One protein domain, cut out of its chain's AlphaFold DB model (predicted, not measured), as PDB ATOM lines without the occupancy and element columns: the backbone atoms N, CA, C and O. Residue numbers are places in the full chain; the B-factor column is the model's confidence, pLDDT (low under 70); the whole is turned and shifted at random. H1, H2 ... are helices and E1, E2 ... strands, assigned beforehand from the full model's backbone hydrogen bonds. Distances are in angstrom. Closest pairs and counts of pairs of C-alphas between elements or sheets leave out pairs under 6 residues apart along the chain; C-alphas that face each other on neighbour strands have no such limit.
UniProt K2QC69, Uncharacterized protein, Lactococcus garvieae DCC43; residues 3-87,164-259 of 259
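What this domain is: This is residues 3 to 87 and 164 to 259 of the 259 residues of an uncharacterized protein of Lactococcus garvieae DCC43 (UniProt K2QC69). What shape? With little regular structure, E1 and E7 form a twisted ribbon, widened at one end by E5, E4 and E3, where H2 and H3 pack. What parts? Three named helices and seven named strands, class mixed, hold 66 of 181 printed residues; E2 and E6 pair separately. It is compact, with radius of gyration of the C-alphas 17.6 A, spans 53 by 35 by 28 A.

How they stand to each other: What pairs? E1, residues 10 to 21, is antiparallel to E7, residues 224 to 235; N 10 to O 235 is 2.8 A. And helices? H2, residues 174 to 179, and H3, residues 248 to 258, are on their sheet, with every O i to N i+4 pair within hydrogen-bond range.

Where its parts are: Where does E1 begin? C-alpha 10 is at (5.818, 13.112, -33.113). Where does H3 end? C-alpha 258 is at (-1.445, 18.526, -30.050).

The domain as a whole: Any cut? Residues 88 to 163 are not printed; C-alphas 87 and 164 are 9.8 A apart. Low pLDDT? Residues 220 to 222 are under 70.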
ATOM      1  N   ASN A   3      11.824  12.229 -40.834       95.12
ATOM      2  CA  ASN A   3      10.454  11.918 -41.204       95.12
ATOM      3  C   ASN A   3      10.369  11.705 -42.716       95.12
ATOM      4  O   ASN A   3      10.287  12.660 -43.482       95.12
ATOM      5  N   TYR A   4      10.370  10.443 -43.131       92.06
ATOM      6  CA  TYR A   4      10.162  10.034 -44.521       92.06
ATOM      7  C   TYR A   4       8.700   9.644 -44.814       92.06
ATOM      8  O   TYR A   4       8.412   9.072 -45.862       92.06
ATOM      9  N   SER A   5       7.775   9.919 -43.887       89.88
ATOM     10  CA  SER A   5       6.342   9.685 -44.084       89.88
ATOM     11  C   SER A   5       5.663  10.879 -44.766       89.88
ATOM     12  O   SER A   5       6.222  11.973 -44.853       89.88
ATOM     13  N   SER A   6       4.427  10.671 -45.224       90.75
ATOM     14  CA  SER A   6       3.569  11.707 -45.813       90.75
ATOM     15  C   SER A   6       2.779  12.518 -44.781       90.75
ATOM     16  O   SER A   6       1.860  13.246 -45.148       90.75
ATOM     17  N   GLU A   7       3.060  12.344 -43.490       93.44
ATOM     18  CA  GLU A   7       2.349  13.013 -42.404       93.44
ATOM     19  C   GLU A   7       3.335  13.675 -41.449       93.44
ATOM     20  O   GLU A   7       4.515  13.329 -41.388       93.44
ATOM     21  N   ASN A   8       2.855  14.645 -40.676       95.50
ATOM     22  CA  ASN A   8       3.638  15.161 -39.565       95.50
ATOM     23  C   ASN A   8       3.694  14.105 -38.461       95.50
ATOM     24  O   ASN A   8       2.678  13.485 -38.142       95.50
ATOM     25  N   ILE A   9       4.863  13.947 -37.847       96.38
ATOM     26  CA  ILE A   9       5.059  12.960 -36.785       96.38
ATOM     27  C   ILE A   9       5.507  13.615 -35.487       96.38
ATOM     28  O   ILE A   9       6.205  14.631 -35.477       96.38
ATOM     29  N   LEU A  10       5.140  12.984 -34.385       96.50
ATOM     30  CA  LEU A  10       5.818  13.112 -33.113       96.50
ATOM     31  C   LEU A  10       6.865  12.015 -33.008       96.50
ATOM     32  O   LEU A  10       6.696  10.905 -33.516       96.50
ATOM     33  N   THR A  11       7.965  12.338 -32.345       96.50
ATOM     34  CA  THR A  11       9.041  11.383 -32.131       96.50
ATOM     35  C   THR A  11       9.669  11.571 -30.766       96.50
ATOM     36  O   THR A  11       9.826  12.695 -30.276       96.50
ATOM     37  N   ARG A  12      10.046  10.448 -30.168       97.25
ATOM     38  CA  ARG A  12      10.924  10.404 -29.011       97.25
ATOM     39  C   ARG A  12      12.016   9.377 -29.234       97.25
ATOM     40  O   ARG A  12      11.830   8.405 -29.965       97.25
ATOM     41  N   VAL A  13      13.146   9.592 -28.587       97.31
ATOM     42  CA  VAL A  13      14.286   8.681 -28.632       97.31
ATOM     43  C   VAL A  13      14.832   8.454 -27.237       97.31
ATOM     44  O   VAL A  13      14.715   9.321 -26.373       97.31
ATOM     45  N   ARG A  14      15.440   7.298 -27.015       96.94
ATOM     46  CA  ARG A  14      16.142   6.963 -25.783       96.94
ATOM     47  C   ARG A  14      17.521   6.448 -26.141       96.94
ATOM     48  O   ARG A  14      17.666   5.594 -27.014       96.94
ATOM     49  N   LEU A  15      18.526   7.006 -25.479       96.94
ATOM     50  CA  LEU A  15      19.914   6.594 -25.639       96.94
ATOM     51  C   LEU A  15      20.290   5.681 -24.474       96.94
ATOM     52  O   LEU A  15      19.984   5.995 -23.321       96.94
ATOM     53  N   SER A  16      20.999   4.599 -24.772       96.94
ATOM     54  CA  SER A  16      21.625   3.736 -23.770       96.94
ATOM     55  C   SER A  16      23.092   3.510 -24.116       96.94
ATOM     56  O   SER A  16      23.456   3.397 -25.286       96.94
ATOM     57  N   GLU A  17      23.940   3.440 -23.101       97.00
ATOM     58  CA  GLU A  17      25.391   3.343 -23.221       97.00
ATOM     59  C   GLU A  17      25.901   2.046 -22.597       97.00
ATOM     60  O   GLU A  17      25.403   1.585 -21.568       97.00
ATOM     61  N   TYR A  18      26.944   1.480 -23.195       96.75
ATOM     62  CA  TYR A  18      27.669   0.345 -22.640       96.75
ATOM     63  C   TYR A  18      29.162   0.543 -22.812       96.75
ATOM     64  O   TYR A  18      29.632   1.005 -23.853       96.75
ATOM     65  N   MET A  19      29.912   0.167 -21.784       95.88
ATOM     66  CA  MET A  19      31.360   0.168 -21.814       95.88
ATOM     67  C   MET A  19      31.885  -1.063 -21.094       95.88
ATOM     68  O   MET A  19      31.430  -1.395 -20.002       95.88
ATOM     69  N   GLU A  20      32.879  -1.706 -21.690       95.44
ATOM     70  CA  GLU A  20      33.605  -2.815 -21.080       95.44
ATOM     71  C   GLU A  20      35.105  -2.660 -21.298       95.44
ATOM     72  O   GLU A  20      35.561  -2.076 -22.289       95.44
ATOM     73  N   VAL A  21      35.874  -3.178 -20.344       93.75
ATOM     74  CA  VAL A  21      37.330  -3.043 -20.306       93.75
ATOM     75  C   VAL A  21      37.960  -4.418 -20.134       93.75
ATOM     76  O   VAL A  21      37.592  -5.173 -19.234       93.75
ATOM     77  N   GLY A  22      38.935  -4.737 -20.981       94.06
ATOM     78  CA  GLY A  22      39.693  -5.982 -20.919       94.06
ATOM     79  C   GLY A  22      39.870  -6.657 -22.276       94.06
ATOM     80  O   GLY A  22      39.423  -6.173 -23.316       94.06
ATOM     81  N   ALA A  23      40.581  -7.783 -22.259       93.56
ATOM     82  CA  ALA A  23      40.962  -8.493 -23.469       93.56
ATOM     83  C   ALA A  23      39.728  -8.933 -24.269       93.56
ATOM     84  O   ALA A  23      38.840  -9.610 -23.751       93.56
ATOM     85  N   GLY A  24      39.697  -8.571 -25.552       91.38
ATOM     86  CA  GLY A  24      38.583  -8.915 -26.435       91.38
ATOM     87  C   GLY A  24      37.343  -8.029 -26.275       91.38
ATOM     88  O   GLY A  24      36.295  -8.418 -26.782       91.38
ATOM     89  N   ALA A  25      37.453  -6.858 -25.634       92.44
ATOM     90  CA  ALA A  25      36.365  -5.881 -25.566       92.44
ATOM     91  C   ALA A  25      35.759  -5.600 -26.957       92.44
ATOM     92  O   ALA A  25      36.478  -5.404 -27.942       92.44
ATOM     93  N   GLY A  26      34.429  -5.593 -27.037       89.19
ATOM     94  CA  GLY A  26      33.650  -5.381 -28.256       89.19
ATOM     95  C   GLY A  26      33.564  -6.593 -29.184       89.19
ATOM     96  O   GLY A  26      32.931  -6.508 -30.234       89.19
ATOM     97  N   GLN A  27      34.193  -7.719 -28.839       88.56
ATOM     98  CA  GLN A  27      34.132  -8.943 -29.637       88.56
ATOM     99  C   GLN A  27      32.982  -9.839 -29.170       88.56
ATOM    100  O   GLN A  27      32.681  -9.939 -27.983       88.56
ATOM    101  N   THR A  28      32.367 -10.564 -30.105       83.31
ATOM    102  CA  THR A  28      31.344 -11.577 -29.787       83.31
ATOM    103  C   THR A  28      31.953 -12.920 -29.377       83.31
ATOM    104  O   THR A  28      31.310 -13.713 -28.694       83.31
ATOM    105  N   ALA A  29      33.205 -13.182 -29.765       85.88
ATOM    106  CA  ALA A  29      33.935 -14.406 -29.452       85.88
ATOM    107  C   ALA A  29      35.206 -14.104 -28.651       85.88
ATOM    108  O   ALA A  29      35.929 -13.158 -28.955       85.88
ATOM    109  N   ASN A  30      35.510 -14.959 -27.668       89.31
ATOM    110  CA  ASN A  30      36.676 -14.833 -26.780       89.31
ATOM    111  C   ASN A  30      36.753 -13.494 -26.020       89.31
ATOM    112  O   ASN A  30      37.848 -13.037 -25.692       89.31
ATOM    113  N   ASN A  31      35.605 -12.878 -25.735       92.38
ATOM    114  CA  ASN A  31      35.528 -11.662 -24.939       92.38
ATOM    115  C   ASN A  31      35.729 -11.987 -23.451       92.38
ATOM    116  O   ASN A  31      34.961 -12.749 -22.866       92.38
ATOM    117  N   GLN A  32      36.799 -11.447 -22.871       94.50
ATOM    118  CA  GLN A  32      37.139 -11.544 -21.448       94.50
ATOM    119  C   GLN A  32      37.041 -10.176 -20.757       94.50
ATOM    120  O   GLN A  32      37.488 -10.031 -19.617       94.50
ATOM    121  N   ALA A  33      36.522  -9.163 -21.455       95.25
ATOM    122  CA  ALA A  33      36.277  -7.856 -20.886       95.25
ATOM    123  C   ALA A  33      35.164  -7.931 -19.839       95.25
ATOM    124  O   ALA A  33      34.301  -8.811 -19.861       95.25
ATOM    125  N   VAL A  34      35.214  -6.995 -18.901       95.06
ATOM    126  CA  VAL A  34      34.206  -6.854 -17.853       95.06
ATOM    127  C   VAL A  34      33.502  -5.515 -18.064       95.06
ATOM    128  O   VAL A  34      34.196  -4.524 -18.330       95.06
ATOM    129  N   PRO A  35      32.160  -5.457 -17.952       96.69
ATOM    130  CA  PRO A  35      31.438  -4.192 -17.956       96.69
ATOM    131  C   PRO A  35      32.016  -3.216 -16.924       96.69
ATOM    132  O   PRO A  35      32.478  -3.620 -15.852       96.69
ATOM    133  N   LEU A  36      32.015  -1.924 -17.248       95.69
ATOM    134  CA  LEU A  36      32.547  -0.894 -16.360       95.69
ATOM    135  C   LEU A  36      31.778  -0.892 -15.023       95.69
ATOM    136  O   LEU A  36      30.557  -0.750 -15.006       95.69
ATOM    137  N   SER A  37      32.493  -1.028 -13.901       95.06
ATOM    138  CA  SER A  37      31.877  -0.976 -12.568       95.06
ATOM    139  C   SER A  37      31.320   0.411 -12.265       95.06
ATOM    140  O   SER A  37      31.878   1.412 -12.720       95.06
ATOM    141  N   ASP A  38      30.261   0.477 -11.455       94.81
ATOM    142  CA  ASP A  38      29.671   1.733 -10.972       94.81
ATOM    143  C   ASP A  38      29.125   2.617 -12.115       94.81
ATOM    144  O   ASP A  38      28.953   3.831 -11.986       94.81
ATOM    145  N   ALA A  39      28.859   2.002 -13.269       96.25
ATOM    146  CA  ALA A  39      28.288   2.641 -14.449       96.25
ATOM    147  C   ALA A  39      26.817   2.264 -14.677       96.25
ATOM    148  O   ALA A  39      26.221   2.737 -15.646       96.25
ATOM    149  N   GLY A  40      26.229   1.438 -13.800       95.75
ATOM    150  CA  GLY A  40      24.912   0.835 -14.016       95.75
ATOM    151  C   GLY A  40      24.955  -0.330 -15.005       95.75
ATOM    152  O   GLY A  40      23.967  -0.584 -15.690       95.75
ATOM    153  N   LEU A  41      26.111  -0.991 -15.120       97.12
ATOM    154  CA  LEU A  41      26.385  -2.060 -16.084       97.12
ATOM    155  C   LEU A  41      26.669  -3.412 -15.410       97.12
ATOM    156  O   LEU A  41      27.112  -4.349 -16.067       97.12
ATOM    157  N   GLU A  42      26.413  -3.546 -14.108       93.31
ATOM    158  CA  GLU A  42      26.814  -4.706 -13.298       93.31
ATOM    159  C   GLU A  42      26.218  -6.029 -13.805       93.31
ATOM    160  O   GLU A  42      26.823  -7.085 -13.636       93.31
ATOM    161  N   ASN A  43      25.048  -5.963 -14.444       91.81
ATOM    162  CA  ASN A  43      24.377  -7.101 -15.080       91.81
ATOM    163  C   ASN A  43      24.242  -6.928 -16.600       91.81
ATOM    164  O   ASN A  43      23.506  -7.681 -17.238       91.81
ATOM    165  N   ALA A  44      24.895  -5.914 -17.168       96.12
ATOM    166  CA  ALA A  44      24.795  -5.621 -18.583       96.12
ATOM    167  C   ALA A  44      25.644  -6.591 -19.400       96.12
ATOM    168  O   ALA A  44      26.695  -7.060 -18.960       96.12
ATOM    169  N   THR A  45      25.204  -6.863 -20.623       93.94
ATOM    170  CA  THR A  45      25.991  -7.633 -21.587       93.94
ATOM    171  C   THR A  45      26.051  -6.905 -22.919       93.94
ATOM    172  O   THR A  45      25.106  -6.219 -23.309       93.94
ATOM    173  N   LEU A  46      27.145  -7.103 -23.653       91.38
ATOM    174  CA  LEU A  46      27.323  -6.530 -24.987       91.38
ATOM    175  C   LEU A  46      26.173  -6.893 -25.951       91.38
ATOM    176  O   LEU A  46      25.810  -6.079 -26.789       91.38
ATOM    177  N   ALA A  47      25.607  -8.099 -25.834       90.38
ATOM    178  CA  ALA A  47      24.589  -8.606 -26.759       90.38
ATOM    179  C   ALA A  47      23.149  -8.183 -26.415       90.38
ATOM    180  O   ALA A  47      22.282  -8.234 -27.284       90.38
ATOM    181  N   ASP A  48      22.876  -7.798 -25.165       92.88
ATOM    182  CA  ASP A  48      21.544  -7.380 -24.721       92.88
ATOM    183  C   ASP A  48      21.496  -5.864 -24.531       92.88
ATOM    184  O   ASP A  48      21.769  -5.350 -23.445       92.88
ATOM    185  N   HIS A  49      21.123  -5.136 -25.584       92.81
ATOM    186  CA  HIS A  49      21.028  -3.674 -25.553       92.81
ATOM    187  C   HIS A  49      20.019  -3.141 -24.519       92.81
ATOM    188  O   HIS A  49      20.167  -2.013 -24.054       92.81
ATOM    189  N   ASN A  50      19.030  -3.942 -24.097       93.31
ATOM    190  CA  ASN A  50      18.085  -3.530 -23.052       93.31
ATOM    191  C   ASN A  50      18.728  -3.495 -21.661       93.31
ATOM    192  O   ASN A  50      18.197  -2.862 -20.748       93.31
ATOM    193  N   SER A  51      19.860  -4.180 -21.492       95.31
ATOM    194  CA  SER A  51      20.631  -4.192 -20.248       95.31
ATOM    195  C   SER A  51      21.582  -2.997 -20.110       95.31
ATOM    196  O   SER A  51      22.208  -2.833 -19.065       95.31
ATOM    197  N   TRP A  52      21.713  -2.170 -21.153       96.94
ATOM    198  CA  TRP A  52      22.640  -1.039 -21.192       96.94
ATOM    199  C   TRP A  52      22.152   0.131 -20.329       96.94
ATOM    200  O   TRP A  52      20.956   0.305 -20.089       96.94
ATOM    201  N   ALA A  53      23.088   0.960 -19.865       97.12
ATOM    202  CA  ALA A  53      22.778   2.066 -18.970       97.12
ATOM    203  C   ALA A  53      22.070   3.195 -19.733       97.12
ATOM    204  O   ALA A  53      22.634   3.788 -20.647       97.12
ATOM    205  N   VAL A  54      20.835   3.513 -19.345       96.94
ATOM    206  CA  VAL A  54      20.054   4.601 -19.954       96.94
ATOM    207  C   VAL A  54      20.705   5.957 -19.668       96.94
ATOM    208  O   VAL A  54      20.988   6.284 -18.513       96.94
ATOM    209  N   VAL A  55      20.875   6.773 -20.709       96.81
ATOM    210  CA  VAL A  55      21.339   8.158 -20.594       96.81
ATOM    211  C   VAL A  55      20.251   8.995 -19.931       96.81
ATOM    212  O   VAL A  55      19.110   9.009 -20.376       96.81
ATOM    213  N   ARG A  56      20.610   9.713 -18.865       96.06
ATOM    214  CA  ARG A  56      19.713  10.609 -18.120       96.06
ATOM    215  C   ARG A  56      20.293  12.016 -18.073       96.06
ATOM    216  O   ARG A  56      21.519  12.153 -18.051       96.06
ATOM    217  N   PRO A  57      19.458  13.068 -17.987       95.69
ATOM    218  CA  PRO A  57      19.934  14.450 -18.053       95.69
ATOM    219  C   PRO A  57      20.887  14.805 -16.905       95.69
ATOM    220  O   PRO A  57      21.781  15.627 -17.074       95.69
ATOM    221  N   SER A  58      20.728  14.168 -15.743       93.50
ATOM    222  CA  SER A  58      21.576  14.381 -14.567       93.50
ATOM    223  C   SER A  58      22.914  13.634 -14.612       93.50
ATOM    224  O   SER A  58      23.767  13.877 -13.763       93.50
ATOM    225  N   GLY A  59      23.089  12.683 -15.538       93.69
ATOM    226  CA  GLY A  59      24.208  11.734 -15.521       93.69
ATOM    227  C   GLY A  59      24.172  10.726 -14.363       93.69
ATOM    228  O   GLY A  59      25.123   9.960 -14.194       93.69
ATOM    229  N   LEU A  60      23.097  10.718 -13.567       95.25
ATOM    230  CA  LEU A  60      22.904   9.767 -12.476       95.25
ATOM    231  C   LEU A  60      22.384   8.425 -12.999       95.25
ATOM    232  O   LEU A  60      21.688   8.361 -14.016       95.25
ATOM    233  N   LEU A  61      22.687   7.363 -12.261       93.88
ATOM    234  CA  LEU A  61      22.097   6.044 -12.434       93.88
ATOM    235  C   LEU A  61      20.603   6.060 -12.081       93.88
ATOM    236  O   LEU A  61      20.044   7.048 -11.599       93.88
ATOM    237  N   SER A  62      19.938   4.928 -12.317       89.12
ATOM    238  CA  SER A  62      18.510   4.748 -12.027       89.12
ATOM    239  C   SER A  62      18.149   4.887 -10.544       89.12
ATOM    240  O   SER A  62      16.980   5.108 -10.233       89.12
ATOM    241  N   ASP A  63      19.126   4.803  -9.637       91.12
ATOM    242  CA  ASP A  63      18.950   5.056  -8.202       91.12
ATOM    243  C   ASP A  63      18.763   6.546  -7.856       91.12
ATOM    244  O   ASP A  63      18.366   6.875  -6.737       91.12
ATOM    245  N   GLY A  64      19.028   7.448  -8.808       91.06
ATOM    246  CA  GLY A  64      18.880   8.891  -8.648       91.06
ATOM    247  C   GLY A  64      19.892   9.540  -7.701       91.06
ATOM    248  O   GLY A  64      19.689  10.694  -7.324       91.06
ATOM    249  N   VAL A  65      20.960   8.838  -7.306       94.00
ATOM    250  CA  VAL A  65      21.975   9.349  -6.365       94.00
ATOM    251  C   VAL A  65      23.408   9.100  -6.822       94.00
ATOM    252  O   VAL A  65      24.283   9.918  -6.542       94.00
ATOM    253  N   THR A  66      23.659   8.009  -7.540       95.12
ATOM    254  CA  THR A  66      25.002   7.629  -7.980       95.12
ATOM    255  C   THR A  66      25.281   8.230  -9.351       95.12
ATOM    256  O   THR A  66      24.495   8.050 -10.273       95.12
ATOM    257  N   VAL A  67      26.399   8.940  -9.515       95.69
ATOM    258  CA  VAL A  67      26.852   9.405 -10.839       95.69
ATOM    259  C   VAL A  67      27.409   8.214 -11.610       95.69
ATOM    260  O   VAL A  67      28.244   7.487 -11.077       95.69
ATOM    261  N   SER A  68      26.973   8.016 -12.857       96.38
ATOM    262  CA  SER A  68      27.511   6.937 -13.688       96.38
ATOM    263  C   SER A  68      28.997   7.149 -13.954       96.38
ATOM    264  O   SER A  68      29.398   8.189 -14.482       96.38
ATOM    265  N   ARG A  69      29.810   6.123 -13.690       95.75
ATOM    266  CA  ARG A  69      31.242   6.142 -14.004       95.75
ATOM    267  C   ARG A  69      31.545   6.292 -15.500       95.75
ATOM    268  O   ARG A  69      32.649   6.690 -15.860       95.75
ATOM    269  N   LEU A  70      30.574   6.063 -16.392       95.69
ATOM    270  CA  LEU A  70      30.713   6.403 -17.817       95.69
ATOM    271  C   LEU A  70      31.100   7.873 -18.029       95.69
ATOM    272  O   LEU A  70      31.811   8.180 -18.981       95.69
ATOM    273  N   ARG A  71      30.683   8.780 -17.136       94.38
ATOM    274  CA  ARG A  71      30.991  10.216 -17.222       94.38
ATOM    275  C   ARG A  71      32.469  10.549 -16.995       94.38
ATOM    276  O   ARG A  71      32.895  11.626 -17.392       94.38
ATOM    277  N   ASP A  72      33.264   9.623 -16.457       93.56
ATOM    278  CA  ASP A  72      34.725   9.775 -16.372       93.56
ATOM    279  C   ASP A  72      35.413   9.573 -17.735       93.56
ATOM    280  O   ASP A  72      36.544  10.018 -17.946       93.56
ATOM    281  N   TYR A  73      34.738   8.883 -18.657       93.88
ATOM    282  CA  TYR A  73      35.305   8.404 -19.918       93.88
ATOM    283  C   TYR A  73      34.611   8.971 -21.151       93.88
ATOM    284  O   TYR A  73      35.223   9.018 -22.216       93.88
ATOM    285  N   VAL A  74      33.342   9.350 -21.030       94.00
ATOM    286  CA  VAL A  74      32.493   9.732 -22.153       94.00
ATOM    287  C   VAL A  74      31.675  10.968 -21.808       94.00
ATOM    288  O   VAL A  74      30.870  10.956 -20.867       94.00
ATOM    289  N   THR A  75      31.828  11.993 -22.644       94.19
ATOM    290  CA  THR A  75      31.013  13.209 -22.623       94.19
ATOM    291  C   THR A  75      30.114  13.236 -23.855       94.19
ATOM    292  O   THR A  75      30.584  13.129 -24.990       94.19
ATOM    293  N   LEU A  76      28.809  13.393 -23.623       94.50
ATOM    294  CA  LEU A  76      27.806  13.580 -24.668       94.50
ATOM    295  C   LEU A  76      27.485  15.067 -24.801       94.50
ATOM    296  O   LEU A  76      27.036  15.694 -23.840       94.50
ATOM    297  N   HIS A  77      27.664  15.619 -25.995       93.75
ATOM    298  CA  HIS A  77      27.239  16.976 -26.318       93.75
ATOM    299  C   HIS A  77      25.862  16.901 -26.967       93.75
ATOM    300  O   HIS A  77      25.744  16.673 -28.171       93.75
ATOM    301  N   LEU A  78      24.827  16.999 -26.132       94.56
ATOM    302  CA  LEU A  78      23.439  16.952 -26.579       94.56
ATOM    303  C   LEU A  78      22.950  18.321 -27.057       94.56
ATOM    304  O   LEU A  78      23.361  19.359 -26.539       94.56
ATOM    305  N   GLY A  79      22.013  18.294 -27.999       92.25
ATOM    306  CA  GLY A  79      21.525  19.474 -28.696       92.25
ATOM    307  C   GLY A  79      22.403  19.847 -29.880       92.25
ATOM    308  O   GLY A  79      23.329  19.128 -30.237       92.25
ATOM    309  N   ASP A  80      22.077  20.972 -30.499       84.62
ATOM    310  CA  ASP A  80      22.825  21.525 -31.620       84.62
ATOM    311  C   ASP A  80      23.386  22.896 -31.213       84.62
ATOM    312  O   ASP A  80      22.775  23.623 -30.429       84.62
ATOM    313  N   ASP A  81      24.518  23.303 -31.782       78.25
ATOM    314  CA  ASP A  81      25.189  24.581 -31.514       78.25
ATOM    315  C   ASP A  81      24.358  25.829 -31.901       78.25
ATOM    316  O   ASP A  81      24.809  26.963 -31.722       78.25
ATOM    317  N   ASN A  82      23.145  25.630 -32.441       74.88
ATOM    318  CA  ASN A  82      22.231  26.610 -33.042       74.88
ATOM    319  C   ASN A  82      22.871  27.537 -34.081       74.88
ATOM    320  O   ASN A  82      22.269  28.546 -34.453       74.88
ATOM    321  N   SER A  83      24.091  27.258 -34.539       82.06
ATOM    322  CA  SER A  83      24.816  28.199 -35.390       82.06
ATOM    323  C   SER A  83      24.295  28.151 -36.824       82.06
ATOM    324  O   SER A  83      24.294  29.164 -37.528       82.06
ATOM    325  N   ARG A  84      23.828  26.972 -37.256       86.81
ATOM    326  CA  ARG A  84      23.200  26.718 -38.557       86.81
ATOM    327  C   ARG A  84      22.572  25.321 -38.613       86.81
ATOM    328  O   ARG A  84      23.103  24.408 -37.975       86.81
ATOM    329  N   PRO A  85      21.546  25.120 -39.460       90.81
ATOM    330  CA  PRO A  85      21.047  23.790 -39.782       90.81
ATOM    331  C   PRO A  85      22.157  22.874 -40.298       90.81
ATOM    332  O   PRO A  85      23.071  23.315 -41.007       90.81
ATOM    333  N   LYS A  86      22.064  21.588 -39.968       91.25
ATOM    334  CA  LYS A  86      23.007  20.575 -40.441       91.25
ATOM    335  C   LYS A  86      22.506  19.986 -41.751       91.25
ATOM    336  O   LYS A  86      21.305  19.930 -41.993       91.25
ATOM    337  N   ILE A  87      23.429  19.592 -42.623       93.62
ATOM    338  CA  ILE A  87      23.079  19.012 -43.921       93.62
ATOM    339  C   ILE A  87      23.171  17.496 -43.826       93.62
ATOM    340  O   ILE A  87      24.234  16.953 -43.512       93.62
ATOM    341  N   VAL A 164      15.720  20.889 -39.725       95.19
ATOM    342  CA  VAL A 164      15.065  22.059 -39.127       95.19
ATOM    343  C   VAL A 164      16.082  22.896 -38.340       95.19
ATOM    344  O   VAL A 164      17.068  22.374 -37.806       95.19
ATOM    345  N   LEU A 165      15.856  24.211 -38.296       94.00
ATOM    346  CA  LEU A 165      16.666  25.115 -37.484       94.00
ATOM    347  C   LEU A 165      16.350  24.868 -36.010       94.00
ATOM    348  O   LEU A 165      15.190  24.975 -35.612       94.00
ATOM    349  N   SER A 166      17.375  24.553 -35.223       94.75
ATOM    350  CA  SER A 166      17.213  24.357 -33.789       94.75
ATOM    351  C   SER A 166      16.857  25.662 -33.086       94.75
ATOM    352  O   SER A 166      17.347  26.748 -33.403       94.75
ATOM    353  N   GLU A 167      16.016  25.534 -32.075       94.75
ATOM    354  CA  GLU A 167      15.714  26.579 -31.108       94.75
ATOM    355  C   GLU A 167      16.293  26.167 -29.752       94.75
ATOM    356  O   GLU A 167      16.568  24.997 -29.518       94.75
ATOM    357  N   ARG A 168      16.495  27.112 -28.828       92.88
ATOM    358  CA  ARG A 168      16.856  26.809 -27.423       92.88
ATOM    359  C   ARG A 168      18.083  25.901 -27.203       92.88
ATOM    360  O   ARG A 168      18.184  25.282 -26.157       92.88
ATOM    361  N   GLY A 169      19.028  25.830 -28.137       90.94
ATOM    362  CA  GLY A 169      20.201  24.938 -28.011       90.94
ATOM    363  C   GLY A 169      19.978  23.567 -28.629       90.94
ATOM    364  O   GLY A 169      20.790  22.675 -28.440       90.94
ATOM    365  N   GLY A 170      18.835  23.348 -29.282       95.44
ATOM    366  CA  GLY A 170      18.394  22.035 -29.735       95.44
ATOM    367  C   GLY A 170      18.061  21.070 -28.596       95.44
ATOM    368  O   GLY A 170      17.617  19.964 -28.879       95.44
ATOM    369  N   TYR A 171      18.241  21.458 -27.332       97.19
ATOM    370  CA  TYR A 171      18.095  20.588 -26.171       97.19
ATOM    371  C   TYR A 171      17.789  21.390 -24.904       97.19
ATOM    372  O   TYR A 171      18.444  22.393 -24.630       97.19
ATOM    373  N   ILE A 172      16.850  20.891 -24.102       97.81
ATOM    374  CA  ILE A 172      16.626  21.281 -22.707       97.81
ATOM    375  C   ILE A 172      16.221  20.052 -21.883       97.81
ATOM    376  O   ILE A 172      15.737  19.053 -22.415       97.81
ATOM    377  N   THR A 173      16.360  20.122 -20.565       98.19
ATOM    378  CA  THR A 173      15.774  19.116 -19.667       98.19
ATOM    379  C   THR A 173      14.272  19.346 -19.480       98.19
ATOM    380  O   THR A 173      13.779  20.472 -19.586       98.19
ATOM    381  N   MET A 174      13.528  18.301 -19.111       98.31
ATOM    382  CA  MET A 174      12.104  18.403 -18.763       98.31
ATOM    383  C   MET A 174      11.859  19.412 -17.628       98.31
ATOM    384  O   MET A 174      10.873  20.150 -17.632       98.31
ATOM    385  N   SER A 175      12.792  19.511 -16.674       97.50
ATOM    386  CA  SER A 175      12.716  20.489 -15.583       97.50
ATOM    387  C   SER A 175      12.806  21.942 -16.074       97.50
ATOM    388  O   SER A 175      12.000  22.785 -15.674       97.50
ATOM    389  N   GLU A 176      13.725  22.228 -16.999       98.00
ATOM    390  CA  GLU A 176      13.885  23.548 -17.620       98.00
ATOM    391  C   GLU A 176      12.720  23.872 -18.558       98.00
ATOM    392  O   GLU A 176      12.260  25.013 -18.611       98.00
ATOM    393  N   TRP A 177      12.197  22.872 -19.267       98.44
ATOM    394  CA  TRP A 177      10.998  23.012 -20.089       98.44
ATOM    395  C   TRP A 177       9.799  23.490 -19.257       98.44
ATOM    396  O   TRP A 177       9.185  24.509 -19.584       98.44
ATOM    397  N   MET A 178       9.522  22.838 -18.123       98.00
ATOM    398  CA  MET A 178       8.458  23.267 -17.209       98.00
ATOM    399  C   MET A 178       8.705  24.683 -16.670       98.00
ATOM    400  O   MET A 178       7.793  25.514 -16.669       98.00
ATOM    401  N   ALA A 179       9.940  24.981 -16.251       98.00
ATOM    402  CA  ALA A 179      10.318  26.288 -15.712       98.00
ATOM    403  C   ALA A 179      10.251  27.421 -16.754       98.00
ATOM    404  O   ALA A 179       9.997  28.571 -16.403       98.00
ATOM    405  N   SER A 180      10.440  27.102 -18.036       97.19
ATOM    406  CA  SER A 180      10.393  28.057 -19.150       97.19
ATOM    407  C   SER A 180       8.987  28.299 -19.709       97.19
ATOM    408  O   SER A 180       8.842  28.934 -20.756       97.19
ATOM    409  N   GLY A 181       7.949  27.836 -19.007       96.94
ATOM    410  CA  GLY A 181       6.557  28.045 -19.399       96.94
ATOM    411  C   GLY A 181       6.041  27.025 -20.409       96.94
ATOM    412  O   GLY A 181       5.083  27.328 -21.110       96.94
ATOM    413  N   ARG A 182       6.649  25.830 -20.465       97.31
ATOM    414  CA  ARG A 182       6.223  24.708 -21.318       97.31
ATOM    415  C   ARG A 182       6.154  25.041 -22.820       97.31
ATOM    416  O   ARG A 182       5.144  24.766 -23.463       97.31
ATOM    417  N   PRO A 183       7.196  25.660 -23.400       97.19
ATOM    418  CA  PRO A 183       7.194  26.019 -24.813       97.19
ATOM    419  C   PRO A 183       7.189  24.777 -25.710       97.19
ATOM    420  O   PRO A 183       7.774  23.753 -25.361       97.19
ATOM    421  N   THR A 184       6.610  24.902 -26.899       97.81
ATOM    422  CA  THR A 184       6.873  24.007 -28.032       97.81
ATOM    423  C   THR A 184       7.927  24.633 -28.945       97.81
ATOM    424  O   THR A 184       8.204  25.835 -28.848       97.81
ATOM    425  N   GLY A 185       8.556  23.830 -29.801       96.69
ATOM    426  CA  GLY A 185       9.519  24.319 -30.789       96.69
ATOM    427  C   GLY A 185      10.539  23.277 -31.227       96.69
ATOM    428  O   GLY A 185      10.456  22.103 -30.866       96.69
ATOM    429  N   ASN A 186      11.510  23.717 -32.026       97.06
ATOM    430  CA  ASN A 186      12.501  22.840 -32.650       97.06
ATOM    431  C   ASN A 186      13.654  22.488 -31.694       97.06
ATOM    432  O   ASN A 186      14.791  22.925 -31.886       97.06
ATOM    433  N   PHE A 187      13.363  21.719 -30.647       97.31
ATOM    434  CA  PHE A 187      14.350  21.248 -29.675       97.31
ATOM    435  C   PHE A 187      13.922  19.935 -29.014       97.31
ATOM    436  O   PHE A 187      12.743  19.585 -28.978       97.31
ATOM    437  N   TRP A 188      14.898  19.216 -28.466       98.25
ATOM    438  CA  TRP A 188      14.695  18.012 -27.668       98.25
ATOM    439  C   TRP A 188      14.422  18.362 -26.202       98.25
ATOM    440  O   TRP A 188      15.097  19.214 -25.628       98.25
ATOM    441  N   VAL A 189      13.461  17.683 -25.577       98.50
ATOM    442  CA  VAL A 189      13.177  17.759 -24.136       98.50
ATOM    443  C   VAL A 189      13.541  16.423 -23.503       98.50
ATOM    444  O   VAL A 189      12.900  15.415 -23.792       98.50
ATOM    445  N   HIS A 190      14.559  16.407 -22.648       98.31
ATOM    446  CA  HIS A 190      15.058  15.192 -22.001       98.31
ATOM    447  C   HIS A 190      14.430  14.997 -20.624       98.31
ATOM    448  O   HIS A 190      14.665  15.782 -19.699       98.31
ATOM    449  N   ASP A 191      13.619  13.956 -20.497       97.69
ATOM    450  CA  ASP A 191      12.958  13.583 -19.256       97.69
ATOM    451  C   ASP A 191      13.855  12.702 -18.375       97.69
ATOM    452  O   ASP A 191      14.825  12.085 -18.816       97.69
ATOM    453  N   ASN A 192      13.547  12.660 -17.083       94.81
ATOM    454  CA  ASN A 192      14.322  11.935 -16.085       94.81
ATOM    455  C   ASN A 192      14.259  10.417 -16.271       94.81
ATOM    456  O   ASN A 192      15.125   9.725 -15.739       94.81
ATOM    457  N   ASP A 193      13.263   9.893 -16.989       93.50
ATOM    458  CA  ASP A 193      13.164   8.478 -17.367       93.50
ATOM    459  C   ASP A 193      14.128   8.079 -18.506       93.50
ATOM    460  O   ASP A 193      14.299   6.885 -18.761       93.50
ATOM    461  N   GLY A 194      14.803   9.061 -19.117       96.06
ATOM    462  CA  GLY A 194      15.771   8.898 -20.201       96.06
ATOM    463  C   GLY A 194      15.189   9.058 -21.606       96.06
ATOM    464  O   GLY A 194      15.931   8.947 -22.579       96.06
ATOM    465  N   TRP A 195      13.884   9.313 -21.748       97.94
ATOM    466  CA  TRP A 195      13.298   9.646 -23.045       97.94
ATOM    467  C   TRP A 195      13.539  11.112 -23.409       97.94
ATOM    468  O   TRP A 195      13.398  12.021 -22.590       97.94
ATOM    469  N   LEU A 196      13.862  11.344 -24.677       98.12
ATOM    470  CA  LEU A 196      14.041  12.654 -25.284       98.12
ATOM    471  C   LEU A 196      12.944  12.869 -26.316       98.12
ATOM    472  O   LEU A 196      12.879  12.157 -27.315       98.12
ATOM    473  N   TYR A 197      12.093  13.856 -26.079       98.12
ATOM    474  CA  TYR A 197      10.932  14.160 -26.909       98.12
ATOM    475  C   TYR A 197      11.248  15.327 -27.838       98.12
ATOM    476  O   TYR A 197      11.779  16.342 -27.387       98.12
ATOM    477  N   TRP A 198      10.913  15.217 -29.121       98.12
ATOM    478  CA  TRP A 198      10.946  16.375 -30.012       98.12
ATOM    479  C   TRP A 198       9.763  17.295 -29.677       98.12
ATOM    480  O   TRP A 198       8.613  16.863 -29.706       98.12
ATOM    481  N   ALA A 199      10.033  18.549 -29.312       97.81
ATOM    482  CA  ALA A 199       9.059  19.428 -28.658       97.81
ATOM    483  C   ALA A 199       8.051  20.104 -29.606       97.81
ATOM    484  O   ALA A 199       7.471  21.138 -29.271       97.81
ATOM    485  N   THR A 200       7.856  19.559 -30.803       97.69
ATOM    486  CA  THR A 200       6.863  20.012 -31.781       97.69
ATOM    487  C   THR A 200       6.599  18.908 -32.806       97.69
ATOM    488  O   THR A 200       7.272  17.880 -32.814       97.69
ATOM    489  N   TRP A 201       5.638  19.113 -33.700       97.25
ATOM    490  CA  TRP A 201       5.461  18.256 -34.870       97.25
ATOM    491  C   TRP A 201       6.687  18.328 -35.781       97.25
ATOM    492  O   TRP A 201       7.104  19.416 -36.177       97.25
ATOM    493  N   LEU A 202       7.239  17.175 -36.158       97.31
ATOM    494  CA  LEU A 202       8.250  17.089 -37.205       97.31
ATOM    495  C   LEU A 202       7.548  17.030 -38.572       97.31
ATOM    496  O   LEU A 202       6.826  16.060 -38.828       97.31
ATOM    497  N   PRO A 203       7.738  18.029 -39.456       95.94
ATOM    498  CA  PRO A 203       7.081  18.046 -40.760       95.94
ATOM    499  C   PRO A 203       7.429  16.837 -41.629       95.94
ATOM    500  O   PRO A 203       8.503  16.248 -41.469       95.94
ATOM    501  N   GLN A 204       6.550  16.496 -42.572       94.69
ATOM    502  CA  GLN A 204       6.853  15.524 -43.633       94.69
ATOM    503  C   GLN A 204       8.158  15.875 -44.367       94.69
ATOM    504  O   GLN A 204       8.489  17.054 -44.526       94.69
ATOM    505  N   GLU A 205       8.882  14.849 -44.814       91.94
ATOM    506  CA  GLU A 205      10.121  14.967 -45.602       91.94
ATOM    507  C   GLU A 205      11.197  15.865 -44.955       91.94
ATOM    508  O   GLU A 205      11.969  16.536 -45.639       91.94
ATOM    509  N   SER A 206      11.259  15.895 -43.621       95.56
ATOM    510  CA  SER A 206      12.191  16.739 -42.865       95.56
ATOM    511  C   SER A 206      12.933  15.958 -41.781       95.56
ATOM    512  O   SER A 206      12.605  14.813 -41.481       95.56
ATOM    513  N   ALA A 207      13.950  16.568 -41.172       96.00
ATOM    514  CA  ALA A 207      14.671  15.974 -40.051       96.00
ATOM    515  C   ALA A 207      14.819  16.963 -38.896       96.00
ATOM    516  O   ALA A 207      14.988  18.165 -39.111       96.00
ATOM    517  N   THR A 208      14.798  16.438 -37.671       96.12
ATOM    518  CA  THR A 208      15.108  17.196 -36.450       96.12
ATOM    519  C   THR A 208      16.505  17.809 -36.536       96.12
ATOM    520  O   THR A 208      17.359  17.319 -37.279       96.12
ATOM    521  N   SER A 209      16.793  18.807 -35.700       94.25
ATOM    522  CA  SER A 209      18.188  19.163 -35.420       94.25
ATOM    523  C   SER A 209      18.929  17.990 -34.762       94.25
ATOM    524  O   SER A 209      18.314  16.982 -34.372       94.25
ATOM    525  N   LEU A 210      20.254  18.108 -34.635       92.81
ATOM    526  CA  LEU A 210      21.053  17.083 -33.966       92.81
ATOM    527  C   LEU A 210      20.567  16.888 -32.532       92.81
ATOM    528  O   LEU A 210      20.329  17.853 -31.805       92.81
ATOM    529  N   LEU A 211      20.401  15.621 -32.153       94.50
ATOM    530  CA  LEU A 211      20.281  15.273 -30.746       94.50
ATOM    531  C   LEU A 211      21.660  15.186 -30.095       94.50
ATOM    532  O   LEU A 211      21.832  15.670 -28.988       94.50
ATOM    533  N   LEU A 212      22.610  14.542 -30.770       92.62
ATOM    534  CA  LEU A 212      23.992  14.393 -30.336       92.62
ATOM    535  C   LEU A 212      24.870  15.113 -31.360       92.62
ATOM    536  O   LEU A 212      24.977  14.652 -32.498       92.62
ATOM    537  N   ASP A 213      25.455  16.241 -30.973       90.38
ATOM    538  CA  ASP A 213      26.372  17.010 -31.821       90.38
ATOM    539  C   ASP A 213      27.780  16.410 -31.804       90.38
ATOM    540  O   ASP A 213      28.422  16.259 -32.847       90.38
ATOM    541  N   ALA A 214      28.233  15.985 -30.624       89.56
ATOM    542  CA  ALA A 214      29.537  15.367 -30.456       89.56
ATOM    543  C   ALA A 214      29.556  14.318 -29.342       89.56
ATOM    544  O   ALA A 214      28.834  14.392 -28.346       89.56
ATOM    545  N   LEU A 215      30.452  13.354 -29.525       89.44
ATOM    546  CA  LEU A 215      30.841  12.352 -28.547       89.44
ATOM    547  C   LEU A 215      32.333  12.542 -28.278       89.44
ATOM    548  O   LEU A 215      33.150  12.327 -29.176       89.44
ATOM    549  N   GLU A 216      32.691  12.921 -27.056       91.56
ATOM    550  CA  GLU A 216      34.086  12.946 -26.624       91.56
ATOM    551  C   GLU A 216      34.389  11.699 -25.808       91.56
ATOM    552  O   GLU A 216      33.656  11.339 -24.887       91.56
ATOM    553  N   VAL A 217      35.489  11.041 -26.159       89.00
ATOM    554  CA  VAL A 217      35.915   9.788 -25.549       89.00
ATOM    555  C   VAL A 217      37.318   9.957 -24.987       89.00
ATOM    556  O   VAL A 217      38.246  10.329 -25.705       89.00
ATOM    557  N   ASN A 218      37.476   9.655 -23.702       88.38
ATOM    558  CA  ASN A 218      38.706   9.824 -22.945       88.38
ATOM    559  C   ASN A 218      39.147   8.508 -22.288       88.38
ATOM    560  O   ASN A 218      39.200   8.371 -21.067       88.38
ATOM    561  N   PHE A 219      39.488   7.522 -23.114       84.44
ATOM    562  CA  PHE A 219      40.208   6.328 -22.679       84.44
ATOM    563  C   PHE A 219      41.348   6.002 -23.646       84.44
ATOM    564  O   PHE A 219      41.290   6.294 -24.839       84.44
ATOM    565  N   ASN A 220      42.431   5.443 -23.106       69.00
ATOM    566  CA  ASN A 220      43.730   5.343 -23.779       69.00
ATOM    567  C   ASN A 220      44.209   3.899 -24.014       69.00
ATOM    568  O   ASN A 220      45.368   3.683 -24.373       69.00
ATOM    569  N   ASN A 221      43.347   2.907 -23.823       67.38
ATOM    570  CA  ASN A 221      43.679   1.494 -23.952       67.38
ATOM    571  C   ASN A 221      43.078   0.881 -25.226       67.38
ATOM    572  O   ASN A 221      41.999   1.236 -25.689       67.38
ATOM    573  N   LYS A 222      43.814  -0.071 -25.808       68.25
ATOM    574  CA  LYS A 222      43.374  -0.857 -26.974       68.25
ATOM    575  C   LYS A 222      42.290  -1.889 -26.629       68.25
ATOM    576  O   LYS A 222      41.703  -2.460 -27.537       68.25
ATOM    577  N   ASP A 223      42.048  -2.097 -25.338       89.75
ATOM    578  CA  ASP A 223      41.190  -3.132 -24.764       89.75
ATOM    579  C   ASP A 223      39.975  -2.491 -24.077       89.75
ATOM    580  O   ASP A 223      39.696  -2.716 -22.897       89.75
ATOM    581  N   THR A 224      39.302  -1.581 -24.774       92.50
ATOM    582  CA  THR A 224      38.069  -0.954 -24.298       92.50
ATOM    583  C   THR A 224      37.112  -0.765 -25.445       92.50
ATOM    584  O   THR A 224      37.490  -0.334 -26.535       92.50
ATOM    585  N   PHE A 225      35.864  -1.106 -25.167       92.50
ATOM    586  CA  PHE A 225      34.756  -0.925 -26.074       92.50
ATOM    587  C   PHE A 225      33.769   0.043 -25.446       92.50
ATOM    588  O   PHE A 225      33.483  -0.046 -24.254       92.50
ATOM    589  N   TYR A 226      33.252   0.944 -26.273       94.19
ATOM    590  CA  TYR A 226      32.121   1.793 -25.951       94.19
ATOM    591  C   TYR A 226      31.090   1.654 -27.068       94.19
ATOM    592  O   TYR A 226      31.437   1.740 -28.250       94.19
ATOM    593  N   GLY A 227      29.838   1.448 -26.680       93.75
ATOM    594  CA  GLY A 227      28.699   1.353 -27.577       93.75
ATOM    595  C   GLY A 227      27.589   2.296 -27.142       93.75
ATOM    596  O   GLY A 227      27.377   2.523 -25.950       93.75
ATOM    597  N   MET A 228      26.858   2.808 -28.128       93.75
ATOM    598  CA  MET A 228      25.607   3.527 -27.922       93.75
ATOM    599  C   MET A 228      24.497   2.801 -28.671       93.75
ATOM    600  O   MET A 228      24.653   2.460 -29.842       93.75
ATOM    601  N   HIS A 229      23.390   2.572 -27.982       94.31
ATOM    602  CA  HIS A 229      22.165   2.046 -28.549       94.31
ATOM    603  C   HIS A 229      21.107   3.148 -28.559       94.31
ATOM    604  O   HIS A 229      21.031   3.953 -27.627       94.31
ATOM    605  N   VAL A 230      20.310   3.186 -29.623       93.38
ATOM    606  CA  VAL A 230      19.221   4.147 -29.788       93.38
ATOM    607  C   VAL A 230      17.932   3.377 -29.991       93.38
ATOM    608  O   VAL A 230      17.817   2.580 -30.918       93.38
ATOM    609  N   GLU A 231      16.961   3.674 -29.145       93.12
ATOM    610  CA  GLU A 231      15.572   3.274 -29.315       93.12
ATOM    611  C   GLU A 231      14.755   4.509 -29.689       93.12
ATOM    612  O   GLU A 231      15.056   5.623 -29.248       93.12
ATOM    613  N   SER A 232      13.720   4.336 -30.505       93.44
ATOM    614  CA  SER A 232      12.851   5.438 -30.895       93.44
ATOM    615  C   SER A 232      11.411   4.999 -31.031       93.44
ATOM    616  O   SER A 232      11.153   3.958 -31.631       93.44
ATOM    617  N   ASP A 233      10.503   5.876 -30.619       94.62
ATOM    618  CA  ASP A 233       9.104   5.798 -31.004       94.62
ATOM    619  C   ASP A 233       8.759   6.959 -31.934       94.62
ATOM    620  O   ASP A 233       9.199   8.103 -31.757       94.62
ATOM    621  N   VAL A 234       7.947   6.650 -32.936       93.62
ATOM    622  CA  VAL A 234       7.377   7.612 -33.876       93.62
ATOM    623  C   VAL A 234       5.876   7.383 -33.938       93.62
ATOM    624  O   VAL A 234       5.417   6.244 -33.896       93.62
ATOM    625  N   ALA A 235       5.103   8.459 -33.996       93.00
ATOM    626  CA  ALA A 235       3.656   8.371 -34.115       93.00
ATOM    627  C   ALA A 235       3.100   9.571 -34.873       93.00
ATOM    628  O   ALA A 235       3.597  10.691 -34.760       93.00
ATOM    629  N   THR A 236       2.030   9.335 -35.618       91.56
ATOM    630  CA  THR A 236       1.137  10.390 -36.099       91.56
ATOM    631  C   THR A 236       0.199  10.794 -34.954       91.56
ATOM    632  O   THR A 236       0.225  10.198 -33.872       91.56
ATOM    633  N   ALA A 237      -0.658  11.795 -35.167       86.00
ATOM    634  CA  ALA A 237      -1.624  12.222 -34.148       86.00
ATOM    635  C   ALA A 237      -2.538  11.088 -33.663       86.00
ATOM    636  O   ALA A 237      -2.897  11.051 -32.490       86.00
ATOM    637  N   GLU A 238      -2.875  10.152 -34.547       86.12
ATOM    638  CA  GLU A 238      -3.783   9.044 -34.251       86.12
ATOM    639  C   GLU A 238      -3.112   7.888 -33.498       86.12
ATOM    640  O   GLU A 238      -3.812   7.075 -32.907       86.12
ATOM    641  N   GLY A 239      -1.776   7.797 -33.520       88.12
ATOM    642  CA  GLY A 239      -1.027   6.677 -32.933       88.12
ATOM    643  C   GLY A 239      -0.316   6.994 -31.617       88.12
ATOM    644  O   GLY A 239       0.346   6.122 -31.056       88.12
ATOM    645  N   ILE A 240      -0.392   8.235 -31.130       87.44
ATOM    646  CA  ILE A 240       0.397   8.674 -29.970       87.44
ATOM    647  C   ILE A 240      -0.028   7.995 -28.658       87.44
ATOM    648  O   ILE A 240       0.784   7.797 -27.758       87.44
ATOM    649  N   ASP A 241      -1.294   7.601 -28.551       87.75
ATOM    650  CA  ASP A 241      -1.853   6.916 -27.382       87.75
ATOM    651  C   ASP A 241      -1.282   5.502 -27.177       87.75
ATOM    652  O   ASP A 241      -1.432   4.919 -26.102       87.75
ATOM    653  N   GLN A 242      -0.579   4.969 -28.178       90.12
ATOM    654  CA  GLN A 242       0.080   3.667 -28.118       90.12
ATOM    655  C   GLN A 242       1.429   3.713 -27.390       90.12
ATOM    656  O   GLN A 242       1.920   2.663 -26.959       90.12
ATOM    657  N   TRP A 243       2.029   4.898 -27.220       93.38
ATOM    658  CA  TRP A 243       3.318   5.043 -26.543       93.38
ATOM    659  C   TRP A 243       3.235   4.581 -25.086       93.38
ATOM    660  O   TRP A 243       2.429   5.059 -24.290       93.38
ATOM    661  N   GLN A 244       4.119   3.654 -24.718       92.94
ATOM    662  CA  GLN A 244       4.189   3.105 -23.365       92.94
ATOM    663  C   GLN A 244       5.212   3.852 -22.508       92.94
ATOM    664  O   GLN A 244       6.162   4.445 -23.017       92.94
ATOM    665  N   GLY A 245       5.043   3.823 -21.185       93.06
ATOM    666  CA  GLY A 245       6.020   4.418 -20.264       93.06
ATOM    667  C   GLY A 245       6.171   5.936 -20.398       93.06
ATOM    668  O   GLY A 245       7.229   6.466 -20.088       93.06
ATOM    669  N   VAL A 246       5.143   6.633 -20.886       95.25
ATOM    670  CA  VAL A 246       5.107   8.099 -20.936       95.25
ATOM    671  C   VAL A 246       4.915   8.643 -19.517       95.25
ATOM    672  O   VAL A 246       3.950   8.290 -18.834       95.25
ATOM    673  N   SER A 247       5.822   9.510 -19.064       95.62
ATOM    674  CA  SER A 247       5.701  10.185 -17.769       95.62
ATOM    675  C   SER A 247       4.541  11.197 -17.754       95.62
ATOM    676  O   SER A 247       4.068  11.650 -18.797       95.62
ATOM    677  N   ALA A 248       4.095  11.622 -16.568       96.12
ATOM    678  CA  ALA A 248       3.066  12.663 -16.463       96.12
ATOM    679  C   ALA A 248       3.503  13.990 -17.121       96.12
ATOM    680  O   ALA A 248       2.714  14.615 -17.826       96.12
ATOM    681  N   SER A 249       4.768  14.388 -16.943       96.56
ATOM    682  CA  SER A 249       5.331  15.605 -17.545       96.56
ATOM    683  C   SER A 249       5.461  15.493 -19.065       96.56
ATOM    684  O   SER A 249       5.142  16.446 -19.773       96.56
ATOM    685  N   ALA A 250       5.849  14.324 -19.578       96.50
ATOM    686  CA  ALA A 250       5.821  14.053 -21.012       96.50
ATOM    687  C   ALA A 250       4.386  14.083 -21.567       96.50
ATOM    688  O   ALA A 250       4.158  14.601 -22.656       96.50
ATOM    689  N   GLY A 251       3.400  13.619 -20.792       95.88
ATOM    690  CA  GLY A 251       1.978  13.773 -21.101       95.88
ATOM    691  C   GLY A 251       1.561  15.234 -21.294       95.88
ATOM    692  O   GLY A 251       0.901  15.552 -22.282       95.88
ATOM    693  N   GLU A 252       1.985  16.131 -20.396       96.19
ATOM    694  CA  GLU A 252       1.752  17.578 -20.537       96.19
ATOM    695  C   GLU A 252       2.419  18.145 -21.800       96.19
ATOM    696  O   GLU A 252       1.801  18.931 -22.518       96.19
ATOM    697  N   LEU A 253       3.663  17.738 -22.088       96.81
ATOM    698  CA  LEU A 253       4.383  18.161 -23.292       96.81
ATOM    699  C   LEU A 253       3.624  17.761 -24.558       96.81
ATOM    700  O   LEU A 253       3.370  18.604 -25.414       96.81
ATOM    701  N   MET A 254       3.223  16.495 -24.659       94.69
ATOM    702  CA  MET A 254       2.491  15.994 -25.821       94.69
ATOM    703  C   MET A 254       1.150  16.709 -25.993       94.69
ATOM    704  O   MET A 254       0.816  17.108 -27.105       94.69
ATOM    705  N   GLN A 255       0.408  16.952 -24.907       93.25
ATOM    706  CA  GLN A 255      -0.836  17.725 -24.973       93.25
ATOM    707  C   GLN A 255      -0.609  19.140 -25.510       93.25
ATOM    708  O   GLN A 255      -1.388  19.588 -26.346       93.25
ATOM    709  N   GLY A 256       0.467  19.812 -25.088       93.69
ATOM    710  CA  GLY A 256       0.812  21.149 -25.577       93.69
ATOM    711  C   GLY A 256       1.219  21.201 -27.053       93.69
ATOM    712  O   GLY A 256       1.116  22.258 -27.668       93.69
ATOM    713  N   ILE A 257       1.670  20.085 -27.637       94.56
ATOM    714  CA  ILE A 257       1.986  19.995 -29.073       94.56
ATOM    715  C   ILE A 257       0.731  19.701 -29.912       94.56
ATOM    716  O   ILE A 257       0.643  20.112 -31.069       94.56
ATOM    717  N   ILE A 258      -0.226  18.959 -29.349       89.06
ATOM    718  CA  ILE A 258      -1.445  18.526 -30.050       89.06
ATOM    719  C   ILE A 258      -2.542  19.605 -30.017       89.06
ATOM    720  O   ILE A 258      -3.374  19.637 -30.922       89.06
ATOM    721  N   SER A 259      -2.563  20.455 -28.983       82.25
ATOM    722  CA  SER A 259      -3.547  21.536 -28.804       82.25
ATOM    723  C   SER A 259      -3.360  22.695 -29.776       82.25
ATOM    724  O   SER A 259      -4.388  23.190 -30.290       82.25
TER     725      SER A 259